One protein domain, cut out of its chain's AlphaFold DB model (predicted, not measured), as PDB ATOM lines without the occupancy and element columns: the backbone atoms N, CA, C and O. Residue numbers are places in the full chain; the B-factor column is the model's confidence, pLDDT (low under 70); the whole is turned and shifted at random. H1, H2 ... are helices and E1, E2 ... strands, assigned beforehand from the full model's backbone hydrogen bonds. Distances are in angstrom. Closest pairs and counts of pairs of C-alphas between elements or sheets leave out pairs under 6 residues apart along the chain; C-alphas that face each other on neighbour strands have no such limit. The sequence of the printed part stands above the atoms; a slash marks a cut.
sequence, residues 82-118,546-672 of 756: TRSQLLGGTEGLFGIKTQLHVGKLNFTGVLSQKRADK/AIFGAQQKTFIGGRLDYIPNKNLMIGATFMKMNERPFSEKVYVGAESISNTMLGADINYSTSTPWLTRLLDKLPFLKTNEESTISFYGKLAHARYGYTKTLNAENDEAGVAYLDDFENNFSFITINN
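This is residues 82 to 118 and 546 to 672 of the 756 residues of the protein "Cell surface protein SprA" of Sphingobacterium alimentarium (UniProt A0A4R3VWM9). One long, twisted sheet of six antiparallel strands makes the body. The short helix H1 and the loop after it, residues 616 to 627, reach out past one end of E5 and E6, and the tail of residues 661 to 672 sticks out at the opposite end; residues 82 to 89, before E1, lie over one face of the sheet. The printed part has 164 residues, with six named strands and one named helix in the order E1 E2 E3 E4 E5 H1 E6, and the sheet's order is E1 - E2 - E3 - E4 - E5 - E6. The class is mostly strand. The whole is extended, with a radius of gyration of the C-alphas of 25.7 A and spans of 97 by 40 by 31 A.

Find C-alpha 90 at (4.883, -1.743, -46.691), where E1, residues 90 to 102, begins; it bends by 122 degrees at residue 93. E2 is residues 105 to 114. Past the cut, E3 takes residues 552 to 565 over 41.4 A and E4 residues 568 to 580 over 40.0 A. E5, residues 594 to 607, runs 43.5 A to C-alpha 607 at (-11.400, 22.731, -61.650). H1 is residues 609 to 615, 9.9 A long. E6, residues 628 to 639, runs 36.8 A and ends at C-alpha 639, (-9.065, -7.671, -38.169).

Start at the inner strands E3, E4 and E5, a meander, each strand the antiparallel neighbour of the one before. E3 and E4 form a hairpin at 173 degrees; look for N 558 and O 574, 2.8 A apart. E4 and E5 are also a hairpin, at 163 degrees, with N 571 and O 601 2.7 A apart. On the other side of E3 from E4 lies E2, antiparallel at 170 degrees, with N 108 and O 559 2.8 A apart. The edge strand E1 forms a hairpin with E2 at 160 degrees, and N 96 and O 111 are 2.8 A apart. At the other edge, E6 is antiparallel to E5 at 171 degrees, with N 600 and O 635 2.9 A apart. E1 and E6 are apart. H1 is only just not on the sheet, with 4 pairs of C-alphas within 10 A, and its O i to N i+4 pairs are within hydrogen-bond range.

The C-alphas of Pro 619 and Asn 671, the two farthest apart, are 99.0 A apart. Without residues 661 to 672, which stand free, the body spans 79 by 36 by 31 A. Residues 119 to 545 are not printed, and C-alphas 118 and 546 are 9.7 A apart across the cut. The links E4 to E5 and H1 to E6 are long. The mean pLDDT of the printed part is 85.8; look for values under 70 at residues 116 to 118, 546 to 551 and 649 to 651.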
ATOM      1  N   THR A  82       0.593   2.376 -50.812       82.69
ATOM      2  CA  THR A  82      -0.828   2.738 -50.856       82.69
ATOM      3  C   THR A  82      -0.965   4.264 -50.898       82.69
ATOM      4  O   THR A  82      -0.113   4.995 -50.401       82.69
ATOM      5  N   ARG A  83      -2.045   4.778 -51.501       75.81
ATOM      6  CA  ARG A  83      -2.355   6.227 -51.497       75.81
ATOM      7  C   ARG A  83      -3.157   6.661 -50.263       75.81
ATOM      8  O   ARG A  83      -3.359   7.852 -50.021       75.81
ATOM      9  N   SER A  84      -3.647   5.693 -49.490       73.38
ATOM     10  CA  SER A  84      -4.345   5.940 -48.231       73.38
ATOM     11  C   SER A  84      -3.343   6.319 -47.141       73.38
ATOM     12  O   SER A  84      -2.247   5.784 -47.091       73.38
ATOM     13  N   GLN A  85      -3.730   7.234 -46.253       72.56
ATOM     14  CA  GLN A  85      -2.939   7.543 -45.050       72.56
ATOM     15  C   GLN A  85      -3.341   6.645 -43.869       72.56
ATOM     16  O   GLN A  85      -2.581   6.529 -42.920       72.56
ATOM     17  N   LEU A  86      -4.527   6.016 -43.930       80.56
ATOM     18  CA  LEU A  86      -5.006   5.086 -42.899       80.56
ATOM     19  C   LEU A  86      -4.385   3.695 -43.054       80.56
ATOM     20  O   LEU A  86      -4.162   3.002 -42.071       80.56
ATOM     21  N   LEU A  87      -4.123   3.289 -44.297       81.50
ATOM     22  CA  LEU A  87      -3.393   2.068 -44.614       81.50
ATOM     23  C   LEU A  87      -2.036   2.489 -45.151       81.50
ATOM     24  O   LEU A  87      -1.979   2.981 -46.274       81.50
ATOM     25  N   GLY A  88      -0.982   2.342 -44.353       75.56
ATOM     26  CA  GLY A  88       0.381   2.659 -44.770       75.56
ATOM     27  C   GLY A  88       0.906   1.702 -45.843       75.56
ATOM     28  O   GLY A  88       0.433   0.571 -45.976       75.56
ATOM     29  N   GLY A  89       1.898   2.162 -46.605       80.50
ATOM     30  CA  GLY A  89       2.672   1.288 -47.479       80.50
ATOM     31  C   GLY A  89       3.595   0.366 -46.678       80.50
ATOM     32  O   GLY A  89       4.033   0.712 -45.580       80.50
ATOM     33  N   THR A  90       3.914  -0.793 -47.246       83.12
ATOM     34  CA  THR A  90       4.883  -1.743 -46.691       83.12
ATOM     35  C   THR A  90       6.140  -1.751 -47.557       83.12
ATOM     36  O   THR A  90       6.062  -1.933 -48.774       83.12
ATOM     37  N   GLU A  91       7.298  -1.571 -46.931       83.25
ATOM     38  CA  GLU A  91       8.616  -1.543 -47.579       83.25
ATOM     39  C   GLU A  91       9.480  -2.720 -47.107       83.25
ATOM     40  O   GLU A  91       9.118  -3.420 -46.158       83.25
ATOM     41  N   GLY A  92      10.618  -2.948 -47.771       78.62
ATOM     42  CA  GLY A  92      11.575  -3.986 -47.364       78.62
ATOM     43  C   GLY A  92      11.044  -5.407 -47.575       78.62
ATOM     44  O   GLY A  92      11.288  -6.304 -46.765       78.62
ATOM     45  N   LEU A  93      10.271  -5.605 -48.644       86.81
ATOM     46  CA  LEU A  93       9.683  -6.890 -48.998       86.81
ATOM     47  C   LEU A  93      10.591  -7.628 -49.986       86.81
ATOM     48  O   LEU A  93      11.128  -7.017 -50.904       86.81
ATOM     49  N   PHE A  94      10.711  -8.945 -49.850       89.69
ATOM     50  CA  PHE A  94      11.325  -9.817 -50.849       89.69
ATOM     51  C   PHE A  94      10.265 -10.762 -51.419       89.69
ATOM     52  O   PHE A  94       9.729 -11.608 -50.703       89.69
ATOM     53  N   GLY A  95       9.904 -10.604 -52.690       93.38
ATOM     54  CA  GLY A  95       8.834 -11.378 -53.308       93.38
ATOM     55  C   GLY A  95       8.494 -10.941 -54.723       93.38
ATOM     56  O   GLY A  95       9.355 -10.490 -55.467       93.38
ATOM     57  N   ILE A  96       7.230 -11.103 -55.102       96.88
ATOM     58  CA  ILE A  96       6.721 -10.805 -56.439       96.88
ATOM     59  C   ILE A  96       5.678  -9.699 -56.327       96.88
ATOM     60  O   ILE A  96       4.739  -9.801 -55.535       96.88
ATOM     61  N   LYS A  97       5.815  -8.660 -57.148       97.00
ATOM     62  CA  LYS A  97       4.840  -7.581 -57.308       97.00
ATOM     63  C   LYS A  97       4.444  -7.465 -58.771       97.00
ATOM     64  O   LYS A  97       5.295  -7.455 -59.649       97.00
ATOM     65  N   THR A  98       3.154  -7.327 -59.029       96.75
ATOM     66  CA  THR A  98       2.604  -7.189 -60.378       96.75
ATOM     67  C   THR A  98       1.700  -5.969 -60.460       96.75
ATOM     68  O   THR A  98       0.952  -5.683 -59.523       96.75
ATOM     69  N   GLN A  99       1.779  -5.240 -61.569       96.19
ATOM     70  CA  GLN A  99       0.923  -4.106 -61.889       96.19
ATOM     71  C   GLN A  99       0.263  -4.346 -63.241       96.19
ATOM     72  O   GLN A  99       0.943  -4.478 -64.260       96.19
ATOM     73  N   LEU A 100      -1.065  -4.393 -63.234       96.44
ATOM     74  CA  LEU A 100      -1.891  -4.597 -64.414       96.44
ATOM     75  C   LEU A 100      -2.720  -3.341 -64.688       96.44
ATOM     76  O   LEU A 100      -3.287  -2.760 -63.761       96.44
ATOM     77  N   HIS A 101      -2.832  -2.963 -65.956       95.06
ATOM     78  CA  HIS A 101      -3.695  -1.885 -66.425       95.06
ATOM     79  C   HIS A 101      -4.701  -2.450 -67.427       95.06
ATOM     80  O   HIS A 101      -4.335  -2.907 -68.505       95.06
ATOM     81  N   VAL A 102      -5.983  -2.444 -67.062       93.69
ATOM     82  CA  VAL A 102      -7.075  -2.934 -67.912       93.69
ATOM     83  C   VAL A 102      -8.099  -1.816 -68.073       93.69
ATOM     84  O   VAL A 102      -8.996  -1.626 -67.247       93.69
ATOM     85  N   GLY A 103      -7.953  -1.040 -69.147       91.06
ATOM     86  CA  GLY A 103      -8.835   0.080 -69.467       91.06
ATOM     87  C   GLY A 103      -8.812   1.173 -68.396       91.06
ATOM     88  O   GLY A 103      -7.881   1.958 -68.313       91.06
ATOM     89  N   LYS A 104      -9.865   1.255 -67.579       93.50
ATOM     90  CA  LYS A 104      -9.978   2.246 -66.490       93.50
ATOM     91  C   LYS A 104      -9.607   1.685 -65.117       93.50
ATOM     92  O   LYS A 104      -9.767   2.379 -64.115       93.50
ATOM     93  N   LEU A 105      -9.173   0.430 -65.055       95.00
ATOM     94  CA  LEU A 105      -8.861  -0.276 -63.821       95.00
ATOM     95  C   LEU A 105      -7.359  -0.555 -63.744       95.00
ATOM     96  O   LEU A 105      -6.802  -1.218 -64.614       95.00
ATOM     97  N   ASN A 106      -6.723  -0.093 -62.672       95.56
ATOM     98  CA  ASN A 106      -5.373  -0.497 -62.303       95.56
ATOM     99  C   ASN A 106      -5.442  -1.514 -61.171       95.56
ATOM    100  O   ASN A 106      -6.120  -1.284 -60.172       95.56
ATOM    101  N   PHE A 107      -4.702  -2.607 -61.296       95.88
ATOM    102  CA  PHE A 107      -4.512  -3.577 -60.227       95.88
ATOM    103  C   PHE A 107      -3.035  -3.645 -59.856       95.88
ATOM    104  O   PHE A 107      -2.179  -3.766 -60.723       95.88
ATOM    105  N   THR A 108      -2.726  -3.588 -58.564       96.56
ATOM    106  CA  THR A 108      -1.389  -3.864 -58.029       96.56
ATOM    107  C   THR A 108      -1.491  -4.996 -57.021       96.56
ATOM    108  O   THR A 108      -2.188  -4.859 -56.020       96.56
ATOM    109  N   GLY A 109      -0.787  -6.098 -57.257       96.56
ATOM    110  CA  GLY A 109      -0.707  -7.235 -56.341       96.56
ATOM    111  C   GLY A 109       0.719  -7.451 -55.849       96.56
ATOM    112  O   GLY A 109       1.668  -7.217 -56.595       96.56
ATOM    113  N   VAL A 110       0.876  -7.908 -54.610       97.06
ATOM    114  CA  VAL A 110       2.167  -8.302 -54.037       97.06
ATOM    115  C   VAL A 110       2.019  -9.555 -53.176       97.06
ATOM    116  O   VAL A 110       1.090  -9.674 -52.377       97.06
ATOM    117  N   LEU A 111       2.957 -10.481 -53.335       97.00
ATOM    118  CA  LEU A 111       3.146 -11.656 -52.491       97.00
ATOM    119  C   LEU A 111       4.620 -11.699 -52.108       97.00
ATOM    120  O   LEU A 111       5.482 -11.790 -52.980       97.00
ATOM    121  N   SER A 112       4.921 -11.592 -50.822       94.06
ATOM    122  CA  SER A 112       6.296 -11.368 -50.384       94.06
ATOM    123  C   SER A 112       6.549 -11.804 -48.954       94.06
ATOM    124  O   SER A 112       5.618 -12.015 -48.182       94.06
ATOM    125  N   GLN A 113       7.824 -11.890 -48.602       90.06
ATOM    126  CA  GLN A 113       8.288 -11.980 -47.231       90.06
ATOM    127  C   GLN A 113       8.827 -10.611 -46.803       90.06
ATOM    128  O   GLN A 113       9.705 -10.055 -47.462       90.06
ATOM    129  N   LYS A 114       8.305 -10.051 -45.714       85.06
ATOM    130  CA  LYS A 114       8.814  -8.813 -45.117       85.06
ATOM    131  C   LYS A 114      10.100  -9.132 -44.348       85.06
ATOM    132  O   LYS A 114      10.106 -10.043 -43.523       85.06
ATOM    133  N   ARG A 115      11.182  -8.405 -44.654       75.06
ATOM    134  CA  ARG A 115      12.524  -8.619 -44.078       75.06
ATOM    135  C   ARG A 115      12.984  -7.526 -43.110       75.06
ATOM    136  O   ARG A 115      14.014  -7.707 -42.481       75.06
ATOM    137  N   ALA A 116      12.276  -6.402 -43.022       66.19
ATOM    138  CA  ALA A 116      12.674  -5.246 -42.214       66.19
ATOM    139  C   ALA A 116      11.531  -4.807 -41.303       66.19
ATOM    140  O   ALA A 116      10.398  -4.722 -41.778       66.19
ATOM    141  N   ASP A 117      11.809  -4.502 -40.038       65.00
ATOM    142  CA  ASP A 117      10.848  -3.872 -39.133       65.00
ATOM    143  C   ASP A 117      11.180  -2.379 -38.968       65.00
ATOM    144  O   ASP A 117      12.191  -1.889 -39.460       65.00
ATOM    145  N   LYS A 118      10.249  -1.608 -38.400       65.19
ATOM    146  CA  LYS A 118      10.449  -0.177 -38.147       65.19
ATOM    147  C   LYS A 118      10.297   0.053 -36.657       65.19
ATOM    148  O   LYS A 118       9.224  -0.217 -36.119       65.19
ATOM    149  N   ALA A 546      15.879  -6.962 -37.492       49.78
ATOM    150  CA  ALA A 546      15.906  -8.076 -36.582       49.78
ATOM    151  C   ALA A 546      17.302  -8.682 -36.384       49.78
ATOM    152  O   ALA A 546      17.915  -9.232 -37.302       49.78
ATOM    153  N   ILE A 547      17.705  -8.624 -35.118       47.25
ATOM    154  CA  ILE A 547      18.593  -9.550 -34.426       47.25
ATOM    155  C   ILE A 547      18.529 -10.930 -35.100       47.25
ATOM    156  O   ILE A 547      17.444 -11.441 -35.391       47.25
ATOM    157  N   PHE A 548      19.698 -11.519 -35.345       44.16
ATOM    158  CA  PHE A 548      19.887 -12.883 -35.837       44.16
ATOM    159  C   PHE A 548      18.789 -13.832 -35.304       44.16
ATOM    160  O   PHE A 548      18.730 -14.104 -34.107       44.16
ATOM    161  N   GLY A 549      17.886 -14.294 -36.180       54.19
ATOM    162  CA  GLY A 549      16.654 -14.990 -35.770       54.19
ATOM    163  C   GLY A 549      15.374 -14.150 -35.876       54.19
ATOM    164  O   GLY A 549      14.540 -14.177 -34.979       54.19
ATOM    165  N   ALA A 550      15.154 -13.458 -36.998       59.22
ATOM    166  CA  ALA A 550      13.892 -12.773 -37.303       59.22
ATOM    167  C   ALA A 550      12.750 -13.750 -37.652       59.22
ATOM    168  O   ALA A 550      12.898 -14.567 -38.568       59.22
ATOM    169  N   GLN A 551      11.594 -13.651 -36.983       68.69
ATOM    170  CA  GLN A 551      10.404 -14.429 -37.355       68.69
ATOM    171  C   GLN A 551      10.055 -14.184 -38.832       68.69
ATOM    172  O   GLN A 551      10.045 -13.044 -39.301       68.69
ATOM    173  N   GLN A 552       9.763 -15.242 -39.593       79.31
ATOM    174  CA  GLN A 552       9.429 -15.085 -41.011       79.31
ATOM    175  C   GLN A 552       8.048 -14.435 -41.153       79.31
ATOM    176  O   GLN A 552       7.046 -15.000 -40.709       79.31
ATOM    177  N   LYS A 553       7.983 -13.265 -41.801       88.50
ATOM    178  CA  LYS A 553       6.739 -12.502 -41.981       88.50
ATOM    179  C   LYS A 553       6.272 -12.560 -43.429       88.50
ATOM    180  O   LYS A 553       6.904 -11.984 -44.310       88.50
ATOM    181  N   THR A 554       5.154 -13.220 -43.696       92.56
ATOM    182  CA  THR A 554       4.538 -13.255 -45.028       92.56
ATOM    183  C   THR A 554       3.588 -12.077 -45.191       92.56
ATOM    184  O   THR A 554       2.653 -11.916 -44.409       92.56
ATOM    185  N   PHE A 555       3.787 -11.287 -46.242       94.44
ATOM    186  CA  PHE A 555       2.940 -10.164 -46.615       94.44
ATOM    187  C   PHE A 555       2.259 -10.404 -47.966       94.44
ATOM    188  O   PHE A 555       2.917 -10.648 -48.983       94.44
ATOM    189  N   ILE A 556       0.934 -10.280 -47.974       96.44
ATOM    190  CA  ILE A 556       0.090 -10.316 -49.168       96.44
ATOM    191  C   ILE A 556      -0.635  -8.980 -49.261       96.44
ATOM    192  O   ILE A 556      -1.300  -8.571 -48.313       96.44
ATOM    193  N   GLY A 557      -0.540  -8.312 -50.403       96.38
ATOM    194  CA  GLY A 557      -1.201  -7.036 -50.643       96.38
ATOM    195  C   GLY A 557      -1.876  -7.006 -52.007       96.38
ATOM    196  O   GLY A 557      -1.384  -7.579 -52.975       96.38
ATOM    197  N   GLY A 558      -3.010  -6.327 -52.086       96.44
ATOM    198  CA  GLY A 558      -3.748  -6.098 -53.319       96.44
ATOM    199  C   GLY A 558      -4.363  -4.710 -53.306       96.44
ATOM    200  O   GLY A 558      -4.925  -4.287 -52.299       96.44
ATOM    201  N   ARG A 559      -4.265  -3.987 -54.417       95.69
ATOM    202  CA  ARG A 559      -4.900  -2.686 -54.603       95.69
ATOM    203  C   ARG A 559      -5.570  -2.618 -55.965       95.69
ATOM    204  O   ARG A 559      -4.963  -2.980 -56.968       95.69
ATOM    205  N   LEU A 560      -6.802  -2.132 -55.981       96.38
ATOM    206  CA  LEU A 560      -7.576  -1.824 -57.176       96.38
ATOM    207  C   LEU A 560      -7.831  -0.320 -57.211       96.38
ATOM    208  O   LEU A 560      -8.366   0.214 -56.246       96.38
ATOM    209  N   ASP A 561      -7.480   0.344 -58.308       95.50
ATOM    210  CA  ASP A 561      -7.790   1.751 -58.557       95.50
ATOM    211  C   ASP A 561      -8.641   1.865 -59.827       95.50
ATOM    212  O   ASP A 561      -8.162   1.626 -60.937       95.50
ATOM    213  N   TYR A 562      -9.907   2.240 -59.672       96.31
ATOM    214  CA  TYR A 562     -10.825   2.506 -60.774       96.31
ATOM    215  C   TYR A 562     -10.880   4.008 -61.067       96.31
ATOM    216  O   TYR A 562     -11.242   4.806 -60.201       96.31
ATOM    217  N   ILE A 563     -10.532   4.391 -62.295       95.75
ATOM    218  CA  ILE A 563     -10.430   5.780 -62.759       95.75
ATOM    219  C   ILE A 563     -11.483   6.007 -63.857       95.75
ATOM    220  O   ILE A 563     -11.174   5.957 -65.050       95.75
ATOM    221  N   PRO A 564     -12.764   6.218 -63.501       93.50
ATOM    222  CA  PRO A 564     -13.839   6.401 -64.478       93.50
ATOM    223  C   PRO A 564     -13.628   7.623 -65.387       93.50
ATOM    224  O   PRO A 564     -14.047   7.599 -66.549       93.50
ATOM    225  N   ASN A 565     -13.000   8.684 -64.872       92.88
ATOM    226  CA  ASN A 565     -12.658   9.906 -65.598       92.88
ATOM    227  C   ASN A 565     -11.441  10.595 -64.947       92.88
ATOM    228  O   ASN A 565     -10.992  10.188 -63.881       92.88
ATOM    229  N   LYS A 566     -10.929  11.666 -65.566       91.62
ATOM    230  CA  LYS A 566      -9.750  12.410 -65.079       91.62
ATOM    231  C   LYS A 566      -9.923  13.096 -63.711       91.62
ATOM    232  O   LYS A 566      -8.930  13.518 -63.132       91.62
ATOM    233  N   ASN A 567     -11.151  13.198 -63.206       93.62
ATOM    234  CA  ASN A 567     -11.479  13.921 -61.979       93.62
ATOM    235  C   ASN A 567     -11.815  12.991 -60.806       93.62
ATOM    236  O   ASN A 567     -11.885  13.474 -59.687       93.62
ATOM    237  N   LEU A 568     -12.071  11.696 -61.029       94.44
ATOM    238  CA  LEU A 568     -12.532  10.755 -60.004       94.44
ATOM    239  C   LEU A 568     -11.702   9.470 -60.032       94.44
ATOM    240  O   LEU A 568     -11.568   8.835 -61.076       94.44
ATOM    241  N   MET A 569     -11.236   9.048 -58.861       94.12
ATOM    242  CA  MET A 569     -10.590   7.765 -58.617       94.12
ATOM    243  C   MET A 569     -11.216   7.103 -57.391       94.12
ATOM    244  O   MET A 569     -11.409   7.747 -56.360       94.12
ATOM    245  N   ILE A 570     -11.507   5.812 -57.505       95.56
ATOM    246  CA  ILE A 570     -12.007   4.978 -56.413       95.56
ATOM    247  C   ILE A 570     -11.002   3.848 -56.200       95.56
ATOM    248  O   ILE A 570     -10.727   3.081 -57.120       95.56
ATOM    249  N   GLY A 571     -10.445   3.774 -54.998       94.62
ATOM    250  CA  GLY A 571      -9.466   2.788 -54.572       94.62
ATOM    251  C   GLY A 571     -10.065   1.760 -53.614       94.62
ATOM    252  O   GLY A 571     -10.862   2.100 -52.742       94.62
ATOM    253  N   ALA A 572      -9.640   0.507 -53.732       96.00
ATOM    254  CA  ALA A 572      -9.857  -0.544 -52.743       96.00
ATOM    255  C   ALA A 572      -8.523  -1.235 -52.445       96.00
ATOM    256  O   ALA A 572      -7.744  -1.506 -53.356       96.00
ATOM    257  N   THR A 573      -8.233  -1.500 -51.173       96.12
ATOM    258  CA  THR A 573      -6.966  -2.085 -50.715       96.12
ATOM    259  C   THR A 573      -7.232  -3.268 -49.788       96.12
ATOM    260  O   THR A 573      -8.067  -3.186 -48.892       96.12
ATOM    261  N   PHE A 574      -6.497  -4.356 -49.993       96.31
ATOM    262  CA  PHE A 574      -6.439  -5.539 -49.143       96.31
ATOM    263  C   PHE A 574      -4.989  -5.769 -48.726       96.31
ATOM    264  O   PHE A 574      -4.089  -5.722 -49.562       96.31
ATOM    265  N   MET A 575      -4.756  -6.036 -47.447       95.88
ATOM    266  CA  MET A 575      -3.442  -6.389 -46.918       95.88
ATOM    267  C   MET A 575      -3.597  -7.516 -45.902       95.88
ATOM    268  O   MET A 575      -4.496  -7.484 -45.066       95.88
ATOM    269  N   LYS A 576      -2.699  -8.493 -45.936       95.12
ATOM    270  CA  LYS A 576      -2.589  -9.548 -44.935       95.12
ATOM    271  C   LYS A 576      -1.128  -9.732 -44.557       95.12
ATOM    272  O   LYS A 576      -0.286  -9.912 -45.433       95.12
ATOM    273  N   MET A 577      -0.848  -9.697 -43.262       93.50
ATOM    274  CA  MET A 577       0.466  -9.979 -42.692       93.50
ATOM    275  C   MET A 577       0.340 -11.189 -41.777       93.50
ATOM    276  O   MET A 577      -0.533 -11.197 -40.912       93.50
ATOM    277  N   ASN A 578       1.182 -12.196 -41.975       92.88
ATOM    278  CA  ASN A 578       1.215 -13.399 -41.153       92.88
ATOM    279  C   ASN A 578       2.646 -13.687 -40.708       92.88
ATOM    280  O   ASN A 578       3.509 -13.929 -41.551       92.88
ATOM    281  N   GLU A 579       2.880 -13.703 -39.406       90.38
ATOM    282  CA  GLU A 579       4.164 -14.050 -38.808       90.38
ATOM    283  C   GLU A 579       4.206 -15.542 -38.468       90.38
ATOM    284  O   GLU A 579       3.196 -16.144 -38.093       90.38
ATOM    285  N   ARG A 580       5.375 -16.160 -38.651       86.56
ATOM    286  CA  ARG A 580       5.624 -17.550 -38.279       86.56
ATOM    287  C   ARG A 580       6.627 -17.596 -37.123       86.56
ATOM    288  O   ARG A 580       7.752 -17.125 -37.315       86.56
ATOM    289  N   PRO A 581       6.266 -18.195 -35.975       83.25
ATOM    290  CA  PRO A 581       7.179 -18.330 -34.855       83.25
ATOM    291  C   PRO A 581       8.241 -19.396 -35.157       83.25
ATOM    292  O   PRO A 581       8.037 -20.286 -35.987       83.25
ATOM    293  N   PHE A 582       9.382 -19.311 -34.473       77.75
ATOM    294  CA  PHE A 582      10.456 -20.313 -34.567       77.75
ATOM    295  C   PHE A 582      10.093 -21.648 -33.930       77.75
ATOM    296  O   PHE A 582      10.547 -22.699 -34.375       77.75
ATOM    297  N   SER A 583       9.295 -21.570 -32.873       79.06
ATOM    298  CA  SER A 583       8.855 -22.662 -32.021       79.06
ATOM    299  C   SER A 583       7.340 -22.563 -31.873       79.06
ATOM    300  O   SER A 583       6.779 -21.472 -31.928       79.06
ATOM    301  N   GLU A 584       6.677 -23.698 -31.684       75.75
ATOM    302  CA  GLU A 584       5.248 -23.739 -31.349       75.75
ATOM    303  C   GLU A 584       4.993 -23.204 -29.930       75.75
ATOM    304  O   GLU A 584       3.941 -22.630 -29.662       75.75
ATOM    305  N   LYS A 585       5.990 -23.311 -29.039       81.62
ATOM    306  CA  LYS A 585       5.991 -22.650 -27.730       81.62
ATOM    307  C   LYS A 585       6.483 -21.211 -27.881       81.62
ATOM    308  O   LYS A 585       7.653 -21.001 -28.217       81.62
ATOM    309  N   VAL A 586       5.603 -20.248 -27.620       85.00
ATOM    310  CA  VAL A 586       5.915 -18.810 -27.568       85.00
ATOM    311  C   VAL A 586       5.524 -18.241 -26.210       85.00
ATOM    312  O   VAL A 586       4.507 -18.648 -25.651       85.00
ATOM    313  N   TYR A 587       6.313 -17.306 -25.685       85.06
ATOM    314  CA  TYR A 587       5.988 -16.626 -24.433       85.06
ATOM    315  C   TYR A 587       5.030 -15.451 -24.654       85.06
ATOM    316  O   TYR A 587       4.957 -14.898 -25.756       85.06
ATOM    317  N   VAL A 588       4.320 -15.059 -23.595       85.88
ATOM    318  CA  VAL A 588       3.456 -13.870 -23.604       85.88
ATOM    319  C   VAL A 588       4.261 -12.621 -23.995       85.88
ATOM    320  O   VAL A 588       5.347 -12.385 -23.468       85.88
ATOM    321  N   GLY A 589       3.737 -11.823 -24.925       82.38
ATOM    322  CA  GLY A 589       4.391 -10.652 -25.521       82.38
ATOM    323  C   GLY A 589       5.227 -10.941 -26.776       82.38
ATOM    324  O   GLY A 589       5.601 -10.005 -27.483       82.38
ATOM    325  N   ALA A 590       5.515 -12.212 -27.074       81.44
ATOM    326  CA  ALA A 590       6.241 -12.647 -28.271       81.44
ATOM    327  C   ALA A 590       5.334 -13.370 -29.288       81.44
ATOM    328  O   ALA A 590       5.819 -14.110 -30.154       81.44
ATOM    329  N   GLU A 591       4.015 -13.195 -29.176       86.12
ATOM    330  CA  GLU A 591       3.031 -13.885 -30.002       86.12
ATOM    331  C   GLU A 591       3.093 -13.419 -31.462       86.12
ATOM    332  O   GLU A 591       3.015 -12.232 -31.774       86.12
ATOM    333  N   SER A 592       3.169 -14.375 -32.387       87.94
ATOM    334  CA  SER A 592       3.155 -14.086 -33.822       87.94
ATOM    335  C   SER A 592       1.759 -13.681 -34.313       87.94
ATOM    336  O   SER A 592       0.775 -14.417 -34.156       87.94
ATOM    337  N   ILE A 593       1.680 -12.538 -34.996       89.50
ATOM    338  CA  ILE A 593       0.411 -11.962 -35.470       89.50
ATOM    339  C   ILE A 593      -0.046 -12.522 -36.828       89.50
ATOM    340  O   ILE A 593       0.748 -12.882 -37.699       89.50
ATOM    341  N   SER A 594      -1.360 -12.510 -37.057       93.00
ATOM    342  CA  SER A 594      -2.000 -12.736 -38.360       93.00
ATOM    343  C   SER A 594      -3.087 -11.685 -38.595       93.00
ATOM    344  O   SER A 594      -4.279 -11.926 -38.381       93.00
ATOM    345  N   ASN A 595      -2.680 -10.519 -39.092       94.12
ATOM    346  CA  ASN A 595      -3.558  -9.364 -39.261       94.12
ATOM    347  C   ASN A 595      -4.033  -9.224 -40.709       94.12
ATOM    348  O   ASN A 595      -3.269  -9.414 -41.656       94.12
ATOM    349  N   THR A 596      -5.303  -8.860 -40.886       95.56
ATOM    350  CA  THR A 596      -5.901  -8.553 -42.195       95.56
ATOM    351  C   THR A 596      -6.489  -7.149 -42.174       95.56
ATOM    352  O   THR A 596      -7.264  -6.817 -41.283       95.56
ATOM    353  N   MET A 597      -6.150  -6.330 -43.163       94.75
ATOM    354  CA  MET A 597      -6.659  -4.972 -43.324       94.75
ATOM    355  C   MET A 597      -7.372  -4.824 -44.666       94.75
ATOM    356  O   MET A 597      -6.888  -5.275 -45.705       94.75
ATOM    357  N   LEU A 598      -8.523  -4.164 -44.632       95.62
ATOM    358  CA  LEU A 598      -9.330  -3.782 -45.782       95.62
ATOM    359  C   LEU A 598      -9.472  -2.267 -45.788       95.62
ATOM    360  O   LEU A 598      -9.656  -1.658 -44.737       95.62
ATOM    361  N   GLY A 599      -9.439  -1.647 -46.959       95.06
ATOM    362  CA  GLY A 599      -9.720  -0.225 -47.072       95.06
ATOM    363  C   GLY A 599     -10.330   0.161 -48.400       95.06
ATOM    364  O   GLY A 599     -10.154  -0.522 -49.405       95.06
ATOM    365  N   ALA A 600     -11.036   1.281 -48.378       95.62
ATOM    366  CA  ALA A 600     -11.585   1.939 -49.547       95.62
ATOM    367  C   ALA A 600     -11.243   3.427 -49.484       95.62
ATOM    368  O   ALA A 600     -11.283   4.039 -48.415       95.62
ATOM    369  N   ASP A 601     -10.895   4.012 -50.621       94.75
ATOM    370  CA  ASP A 601     -10.608   5.433 -50.737       94.75
ATOM    371  C   ASP A 601     -11.270   6.028 -51.978       94.75
ATOM    372  O   ASP A 601     -11.438   5.366 -52.996       94.75
ATOM    373  N   ILE A 602     -11.694   7.283 -51.883       94.50
ATOM    374  CA  ILE A 602     -12.217   8.058 -53.002       94.50
ATOM    375  C   ILE A 602     -11.426   9.354 -53.089       94.50
ATOM    376  O   ILE A 602     -11.185  10.025 -52.084       94.50
ATOM    377  N   ASN A 603     -11.010   9.697 -54.299       93.06
ATOM    378  CA  ASN A 603     -10.332  10.941 -54.603       93.06
ATOM    379  C   ASN A 603     -11.054  11.593 -55.777       93.06
ATOM    380  O   ASN A 603     -11.080  11.042 -56.878       93.06
ATOM    381  N   TYR A 604     -11.661  12.745 -55.521       94.44
ATOM    382  CA  TYR A 604     -12.321  13.557 -56.524       94.44
ATOM    383  C   TYR A 604     -11.670  14.935 -56.568       94.44
ATOM    384  O   TYR A 604     -11.571  15.590 -55.539       94.44
ATOM    385  N   SER A 605     -11.244  15.400 -57.735       94.25
ATOM    386  CA  SER A 605     -10.693  16.743 -57.911       94.25
ATOM    387  C   SER A 605     -11.169  17.336 -59.225       94.25
ATOM    388  O   SER A 605     -11.051  16.709 -60.278       94.25
ATOM    389  N   THR A 606     -11.725  18.543 -59.175       94.12
ATOM    390  CA  THR A 606     -12.198  19.250 -60.366       94.12
ATOM    391  C   THR A 606     -11.837  20.725 -60.307       94.12
ATOM    392  O   THR A 606     -11.912  21.364 -59.256       94.12
ATOM    393  N   SER A 607     -11.491  21.288 -61.462       90.69
ATOM    394  CA  SER A 607     -11.400  22.731 -61.650       90.69
ATOM    395  C   SER A 607     -12.797  23.351 -61.541       90.69
ATOM    396  O   SER A 607     -13.789  22.811 -62.040       90.69
ATOM    397  N   THR A 608     -12.885  24.497 -60.874       89.38
ATOM    398  CA  THR A 608     -14.122  25.230 -60.584       89.38
ATOM    399  C   THR A 608     -13.995  26.689 -61.018       89.38
ATOM    400  O   THR A 608     -13.854  27.586 -60.189       89.38
ATOM    401  N   PRO A 609     -14.106  26.970 -62.331       87.19
ATOM    402  CA  PRO A 609     -13.927  28.325 -62.853       87.19
ATOM    403  C   PRO A 609     -14.917  29.344 -62.276       87.19
ATOM    404  O   PRO A 609     -14.646  30.539 -62.260       87.19
ATOM    405  N   TRP A 610     -16.087  28.893 -61.809       85.81
ATOM    406  CA  TRP A 610     -17.074  29.768 -61.173       85.81
ATOM    407  C   TRP A 610     -16.572  30.338 -59.840       85.81
ATOM    408  O   TRP A 610     -16.899  31.478 -59.524       85.81
ATOM    409  N   LEU A 611     -15.763  29.577 -59.097       85.06
ATOM    410  CA  LEU A 611     -15.170  30.013 -57.837       85.06
ATOM    411  C   LEU A 611     -14.048  31.019 -58.102       85.06
ATOM    412  O   LEU A 611     -14.009  32.061 -57.458       85.06
ATOM    413  N   THR A 612     -13.224  30.770 -59.126       85.56
ATOM    414  CA  THR A 612     -12.204  31.720 -59.609       85.56
ATOM    415  C   THR A 612     -12.843  33.055 -59.984       85.56
ATOM    416  O   THR A 612     -12.482  34.097 -59.451       85.56
ATOM    417  N   ARG A 613     -13.915  33.015 -60.787       84.69
ATOM    418  CA  ARG A 613     -14.664  34.220 -61.192       84.69
ATOM    419  C   ARG A 613     -15.383  34.923 -60.041       84.69
ATOM    420  O   ARG A 613     -15.704  36.102 -60.163       84.69
ATOM    421  N   LEU A 614     -15.737  34.208 -58.972       85.31
ATOM    422  CA  LEU A 614     -16.331  34.805 -57.775       85.31
ATOM    423  C   LEU A 614     -15.263  35.561 -56.982       85.31
ATOM    424  O   LEU A 614     -15.509  36.693 -56.570       85.31
ATOM    425  N   LEU A 615     -14.080  34.967 -56.822       83.31
ATOM    426  CA  LEU A 615     -12.934  35.581 -56.150       83.31
ATOM    427  C   LEU A 615     -12.412  36.810 -56.911       83.31
ATOM    428  O   LEU A 615     -12.135  37.827 -56.282       83.31
ATOM    429  N   ASP A 616     -12.411  36.772 -58.247       83.19
ATOM    430  CA  ASP A 616     -12.072  37.913 -59.117       83.19
ATOM    431  C   ASP A 616     -12.981  39.142 -58.944       83.19
ATOM    432  O   ASP A 616     -12.635  40.240 -59.380       83.19
ATOM    433  N   LYS A 617     -14.171  38.985 -58.346       84.31
ATOM    434  CA  LYS A 617     -15.107  40.098 -58.103       84.31
ATOM    435  C   LYS A 617     -14.842  40.845 -56.797       84.31
ATOM    436  O   LYS A 617     -15.490  41.864 -56.556       84.31
ATOM    437  N   LEU A 618     -13.934  40.362 -55.947       83.25
ATOM    438  CA  LEU A 618     -13.556  41.065 -54.726       83.25
ATOM    439  C   LEU A 618     -12.636  42.250 -55.071       83.25
ATOM    440  O   LEU A 618     -11.644  42.075 -55.781       83.25
ATOM    441  N   PRO A 619     -12.936  43.470 -54.588       79.06
ATOM    442  CA  PRO A 619     -12.095  44.627 -54.865       79.06
ATOM    443  C   PRO A 619     -10.670  44.403 -54.329       79.06
ATOM    444  O   PRO A 619     -10.487  43.852 -53.247       79.06
ATOM    445  N   PHE A 620      -9.673  44.855 -55.101       79.75
ATOM    446  CA  PHE A 620      -8.226  44.724 -54.843       79.75
ATOM    447  C   PHE A 620      -7.601  43.321 -55.036       79.75
ATOM    448  O   PHE A 620      -6.412  43.164 -54.767       79.75
ATOM    449  N   LEU A 621      -8.333  42.332 -55.571       74.12
ATOM    450  CA  LEU A 621      -7.830  40.983 -55.892       74.12
ATOM    451  C   LEU A 621      -8.040  40.653 -57.385       74.12
ATOM    452  O   LEU A 621      -9.109  40.893 -57.934       74.12
ATOM    453  N   LYS A 622      -7.010  40.118 -58.055       75.88
ATOM    454  CA  LYS A 622      -7.089  39.548 -59.415       75.88
ATOM    455  C   LYS A 622      -6.489  38.146 -59.383       75.88
ATOM    456  O   LYS A 622      -5.312  38.005 -59.060       75.88
ATOM    457  N   THR A 623      -7.276  37.128 -59.706       73.62
ATOM    458  CA  THR A 623      -6.878  35.717 -59.676       73.62
ATOM    459  C   THR A 623      -6.822  35.142 -61.091       73.62
ATOM    460  O   THR A 623      -7.839  34.895 -61.720       73.62
ATOM    461  N   ASN A 624      -5.608  34.912 -61.604       78.25
ATOM    462  CA  ASN A 624      -5.395  34.306 -62.931       78.25
ATOM    463  C   ASN A 624      -5.266  32.771 -62.884       78.25
ATOM    464  O   ASN A 624      -5.277  32.125 -63.927       78.25
ATOM    465  N   GLU A 625      -5.121  32.201 -61.687       84.50
ATOM    466  CA  GLU A 625      -4.929  30.767 -61.464       84.50
ATOM    467  C   GLU A 625      -6.275  30.060 -61.254       84.50
ATOM    468  O   GLU A 625      -7.146  30.558 -60.534       84.50
ATOM    469  N   GLU A 626      -6.458  28.887 -61.867       86.06
ATOM    470  CA  GLU A 626      -7.704  28.121 -61.753       86.06
ATOM    471  C   GLU A 626      -7.946  27.634 -60.316       86.06
ATOM    472  O   GLU A 626      -7.081  27.044 -59.671       86.06
ATOM    473  N   SER A 627      -9.167  27.817 -59.811       89.25
ATOM    474  CA  SER A 627      -9.560  27.303 -58.495       89.25
ATOM    475  C   SER A 627      -9.965  25.837 -58.599       89.25
ATOM    476  O   SER A 627     -10.832  25.494 -59.404       89.25
ATOM    477  N   THR A 628      -9.421  24.969 -57.751       89.31
ATOM    478  CA  THR A 628      -9.770  23.540 -57.699       89.31
ATOM    479  C   THR A 628     -10.513  23.189 -56.417       89.31
ATOM    480  O   THR A 628     -10.106  23.605 -55.334       89.31
ATOM    481  N   ILE A 629     -11.563  22.373 -56.523       91.00
ATOM    482  CA  ILE A 629     -12.193  21.729 -55.366       91.00
ATOM    483  C   ILE A 629     -11.811  20.255 -55.383       91.00
ATOM    484  O   ILE A 629     -12.006  19.568 -56.389       91.00
ATOM    485  N   SER A 630     -11.297  19.777 -54.253       91.25
ATOM    486  CA  SER A 630     -10.902  18.385 -54.074       91.25
ATOM    487  C   SER A 630     -11.591  17.780 -52.856       91.25
ATOM    488  O   SER A 630     -11.661  18.391 -51.792       91.25
ATOM    489  N   PHE A 631     -12.105  16.567 -53.021       91.56
ATOM    490  CA  PHE A 631     -12.720  15.758 -51.986       91.56
ATOM    491  C   PHE A 631     -11.955  14.444 -51.854       91.56
ATOM    492  O   PHE A 631     -11.720  13.740 -52.839       91.56
ATOM    493  N   TYR A 632     -11.612  14.102 -50.617       89.88
ATOM    494  CA  TYR A 632     -10.914  12.872 -50.279       89.88
ATOM    495  C   TYR A 632     -11.684  12.157 -49.173       89.88
ATOM    496  O   TYR A 632     -11.905  12.724 -48.106       89.88
ATOM    497  N   GLY A 633     -12.068  10.908 -49.418       91.00
ATOM    498  CA  GLY A 633     -12.700  10.039 -48.428       91.00
ATOM    499  C   GLY A 633     -11.886   8.764 -48.254       91.00
ATOM    500  O   GLY A 633     -11.340   8.246 -49.227       91.00
ATOM    501  N   LYS A 634     -11.773   8.263 -47.022       91.12
ATOM    502  CA  LYS A 634     -11.034   7.035 -46.702       91.12
ATOM    503  C   LYS A 634     -11.794   6.247 -45.640       91.12
ATOM    504  O   LYS A 634     -12.291   6.830 -44.683       91.12
ATOM    505  N   LEU A 635     -11.842   4.932 -45.798       93.88
ATOM    506  CA  LEU A 635     -12.382   3.981 -44.835       93.88
ATOM    507  C   LEU A 635     -11.391   2.825 -44.708       93.88
ATOM    508  O   LEU A 635     -10.872   2.347 -45.717       93.88
ATOM    509  N   ALA A 636     -11.133   2.372 -43.488       94.19
ATOM    510  CA  ALA A 636     -10.296   1.209 -43.230       94.19
ATOM    511  C   ALA A 636     -10.925   0.342 -42.137       94.19
ATOM    512  O   ALA A 636     -11.538   0.853 -41.200       94.19
ATOM    513  N   HIS A 637     -10.766  -0.968 -42.265       95.25
ATOM    514  CA  HIS A 637     -11.173  -1.958 -41.282       95.25
ATOM    515  C   HIS A 637     -10.033  -2.956 -41.094       95.25
ATOM    516  O   HIS A 637      -9.527  -3.516 -42.068       95.25
ATOM    517  N   ALA A 638      -9.629  -3.177 -39.847       94.12
ATOM    518  CA  ALA A 638      -8.583  -4.123 -39.490       94.12
ATOM    519  C   ALA A 638      -9.171  -5.245 -38.636       94.12
ATOM    520  O   ALA A 638      -9.897  -4.994 -37.676       94.12
ATOM    521  N   ARG A 639      -8.826  -6.484 -38.983       95.19
ATOM    522  CA  ARG A 639      -9.065  -7.671 -38.169       95.19
ATOM    523  C   ARG A 639      -7.724  -8.167 -37.650       95.19
ATOM    524  O   ARG A 639      -6.892  -8.631 -38.436       95.19
ATOM    525  N   TYR A 640      -7.547  -8.071 -36.339       91.31
ATOM    526  CA  TYR A 640      -6.385  -8.600 -35.638       91.31
ATOM    527  C   TYR A 640      -6.588 -10.081 -35.320       91.31
ATOM    528  O   TYR A 640      -7.712 -10.518 -35.059       91.31
ATOM    529  N   GLY A 641      -5.516 -10.861 -35.389       88.44
ATOM    530  CA  GLY A 641      -5.545 -12.293 -35.110       88.44
ATOM    531  C   GLY A 641      -4.147 -12.844 -34.869       88.44
ATOM    532  O   GLY A 641      -3.165 -12.109 -34.939       88.44
ATOM    533  N   TYR A 642      -4.065 -14.146 -34.626       88.56
ATOM    534  CA  TYR A 642      -2.824 -14.880 -34.381       88.56
ATOM    535  C   TYR A 642      -2.633 -15.984 -35.431       88.56
ATOM    536  O   TYR A 642      -3.565 -16.361 -36.152       88.56
ATOM    537  N   THR A 643      -1.408 -16.488 -35.557       85.69
ATOM    538  CA  THR A 643      -1.107 -17.613 -36.455       85.69
ATOM    539  C   THR A 643      -1.584 -18.946 -35.874       85.69
ATOM    540  O   THR A 643      -1.370 -19.246 -34.705       85.69
ATOM    541  N   LYS A 644      -2.169 -19.807 -36.715       85.81
ATOM    542  CA  LYS A 644      -2.686 -21.127 -36.303       85.81
ATOM    543  C   LYS A 644      -1.616 -22.089 -35.781       85.81
ATOM    544  O   LYS A 644      -1.960 -23.089 -35.171       85.81
ATOM    545  N   THR A 645      -0.335 -21.814 -36.030       81.62
ATOM    546  CA  THR A 645       0.775 -22.595 -35.459       81.62
ATOM    547  C   THR A 645       0.881 -22.459 -33.938       81.62
ATOM    548  O   THR A 645       1.628 -23.213 -33.337       81.62
ATOM    549  N   LEU A 646       0.166 -21.504 -33.330       80.75
ATOM    550  CA  LEU A 646       0.045 -21.372 -31.875       80.75
ATOM    551  C   LEU A 646      -1.085 -22.227 -31.287       80.75
ATOM    552  O   LEU A 646      -1.273 -22.231 -30.075       80.75
ATOM    553  N   ASN A 647      -1.874 -22.912 -32.116       82.88
ATOM    554  CA  ASN A 647      -2.930 -23.784 -31.616       82.88
ATOM    555  C   ASN A 647      -2.289 -25.025 -30.993       82.88
ATOM    556  O   ASN A 647      -1.500 -25.707 -31.646       82.88
ATOM    557  N   ALA A 648      -2.650 -25.325 -29.750       73.88
ATOM    558  CA  ALA A 648      -2.270 -26.580 -29.120       73.88
ATOM    559  C   ALA A 648      -3.202 -27.706 -29.601       73.88
ATOM    560  O   ALA A 648      -4.312 -27.437 -30.059       73.88
ATOM    561  N   GLU A 649      -2.792 -28.971 -29.446       69.94
ATOM    562  CA  GLU A 649      -3.580 -30.145 -29.881       69.94
ATOM    563  C   GLU A 649      -5.037 -30.140 -29.382       69.94
ATOM    564  O   GLU A 649      -5.910 -30.682 -30.054       69.94
ATOM    565  N   ASN A 650      -5.308 -29.498 -28.239       67.44
ATOM    566  CA  ASN A 650      -6.634 -29.421 -27.621       67.44
ATOM    567  C   ASN A 650      -7.180 -27.988 -27.482       67.44
ATOM    568  O   ASN A 650      -8.237 -27.813 -26.876       67.44
ATOM    569  N   ASP A 651      -6.481 -26.973 -28.003       67.69
ATOM    570  CA  ASP A 651      -6.904 -25.576 -27.883       67.69
ATOM    571  C   ASP A 651      -6.664 -24.796 -29.182       67.69
ATOM    572  O   ASP A 651      -5.537 -24.459 -29.558       67.69
ATOM    573  N   GLU A 652      -7.763 -24.500 -29.876       71.38
ATOM    574  CA  GLU A 652      -7.755 -23.713 -31.104       71.38
ATOM    575  C   GLU A 652      -7.737 -22.201 -30.857       71.38
ATOM    576  O   GLU A 652      -7.766 -21.459 -31.835       71.38
ATOM    577  N   ALA A 653      -7.706 -21.729 -29.602       73.81
ATOM    578  CA  ALA A 653      -7.723 -20.305 -29.264       73.81
ATOM    579  C   ALA A 653      -6.359 -19.604 -29.414       73.81
ATOM    580  O   ALA A 653      -6.311 -18.375 -29.334       73.81
ATOM    581  N   GLY A 654      -5.292 -20.363 -29.692       76.69
ATOM    582  CA  GLY A 654      -3.912 -19.885 -29.694       76.69
ATOM    583  C   GLY A 654      -3.360 -19.816 -28.270       76.69
ATOM    584  O   GLY A 654      -3.919 -19.139 -27.411       76.69
ATOM    585  N   VAL A 655      -2.265 -20.529 -28.011       84.88
ATOM    586  CA  VAL A 655      -1.658 -20.641 -26.681       84.88
ATOM    587  C   VAL A 655      -0.367 -19.826 -26.630       84.88
ATOM    588  O   VAL A 655       0.482 -19.928 -27.515       84.88
ATOM    589  N   ALA A 656      -0.215 -19.036 -25.569       87.38
ATOM    590  CA  ALA A 656       1.033 -18.381 -25.197       87.38
ATOM    591  C   ALA A 656       1.407 -18.795 -23.770       87.38
ATOM    592  O   ALA A 656       0.543 -18.938 -22.901       87.38
ATOM    593  N   TYR A 657       2.694 -19.015 -23.535       84.38
ATOM    594  CA  TYR A 657       3.221 -19.505 -22.270       84.38
ATOM    595  C   TYR A 657       3.626 -18.326 -21.387       84.38
ATOM    596  O   TYR A 657       4.372 -17.445 -21.807       84.38
ATOM    597  N   LEU A 658       3.151 -18.309 -20.144       88.38
ATOM    598  CA  LEU A 658       3.717 -17.423 -19.127       88.38
ATOM    599  C   LEU A 658       5.077 -17.960 -18.652       88.38
ATOM    600  O   LEU A 658       6.023 -17.200 -18.493       88.38
ATOM    601  N   ASP A 659       5.157 -19.279 -18.480       84.56
ATOM    602  CA  ASP A 659       6.363 -20.046 -18.185       84.56
ATOM    603  C   ASP A 659       6.166 -21.461 -18.753       84.56
ATOM    604  O   ASP A 659       5.064 -22.016 -18.688       84.56
ATOM    605  N   ASP A 660       7.206 -22.032 -19.351       83.12
ATOM    606  CA  ASP A 660       7.212 -23.403 -19.867       83.12
ATOM    607  C   ASP A 660       8.070 -24.354 -19.018       83.12
ATOM    608  O   ASP A 660       8.127 -25.548 -19.319       83.12
ATOM    609  N   PHE A 661       8.692 -23.839 -17.950       87.19
ATOM    610  CA  PHE A 661       9.575 -24.543 -17.023       87.19
ATOM    611  C   PHE A 661      10.772 -25.246 -17.682       87.19
ATOM    612  O   PHE A 661      11.431 -26.047 -17.027       87.19
ATOM    613  N   GLU A 662      11.111 -24.960 -18.941       80.50
ATOM    614  CA  GLU A 662      12.260 -25.603 -19.604       80.50
ATOM    615  C   GLU A 662      13.597 -25.108 -19.025       80.50
ATOM    616  O   GLU A 662      14.588 -25.838 -19.000       80.50
ATOM    617  N   ASN A 663      13.616 -23.875 -18.502       74.75
ATOM    618  CA  ASN A 663      14.799 -23.228 -17.922       74.75
ATOM    619  C   ASN A 663      14.797 -23.206 -16.382       74.75
ATOM    620  O   ASN A 663      15.563 -22.461 -15.773       74.75
ATOM    621  N   ASN A 664      13.954 -24.011 -15.729       81.00
ATOM    622  CA  ASN A 664      13.879 -24.058 -14.263       81.00
ATOM    623  C   ASN A 664      15.067 -24.793 -13.604       81.00
ATOM    624  O   ASN A 664      15.249 -24.697 -12.389       81.00
ATOM    625  N   PHE A 665      15.889 -25.504 -14.384       77.25
ATOM    626  CA  PHE A 665      17.097 -26.179 -13.914       77.25
ATOM    627  C   PHE A 665      18.342 -25.638 -14.619       77.25
ATOM    628  O   PHE A 665      18.430 -25.613 -15.844       77.25
ATOM    629  N   SER A 666      19.358 -25.293 -13.829       78.25
ATOM    630  CA  SER A 666      20.711 -25.029 -14.317       78.25
ATOM    631  C   SER A 666      21.648 -26.131 -13.837       78.25
ATOM    632  O   SER A 666      21.629 -26.518 -12.667       78.25
ATOM    633  N   PHE A 667      22.473 -26.652 -14.742       78.81
ATOM    634  CA  PHE A 667      23.450 -27.686 -14.417       78.81
ATOM    635  C   PHE A 667      24.836 -27.067 -14.277       78.81
ATOM    636  O   PHE A 667      25.456 -26.674 -15.266       78.81
ATOM    637  N   ILE A 668      25.368 -27.055 -13.057       79.00
ATOM    638  CA  ILE A 668      26.781 -26.747 -12.833       79.00
ATOM    639  C   ILE A 668      27.568 -28.047 -12.968       79.00
ATOM    640  O   ILE A 668      27.386 -29.006 -12.217       79.00
ATOM    641  N   THR A 669      28.441 -28.098 -13.968       79.69
ATOM    642  CA  THR A 669      29.226 -29.299 -14.241       79.69
ATOM    643  C   THR A 669      30.490 -29.321 -13.380       79.69
ATOM    644  O   THR A 669      31.364 -28.479 -13.541       79.69
ATOM    645  N   ILE A 670      30.627 -30.341 -12.526       83.38
ATOM    646  CA  ILE A 670      31.805 -30.567 -11.657       83.38
ATOM    647  C   ILE A 670      32.730 -31.691 -12.161       83.38
ATOM    648  O   ILE A 670      33.599 -32.182 -11.442       83.38
ATOM    649  N   ASN A 671      32.551 -32.135 -13.408       82.44
ATOM    650  CA  ASN A 671      33.257 -33.296 -13.963       82.44
ATOM    651  C   ASN A 671      34.716 -33.020 -14.380       82.44
ATOM    652  O   ASN A 671      35.403 -33.936 -14.834       82.44
ATOM    653  N   ASN A 672      35.199 -31.782 -14.249       82.31
ATOM    654  CA  ASN A 672      36.564 -31.428 -14.611       82.31
ATOM    655  C   ASN A 672      37.550 -31.910 -13.540       82.31
ATOM    656  O   ASN A 672      37.829 -31.185 -12.591       82.31
TER     657      ASN A 672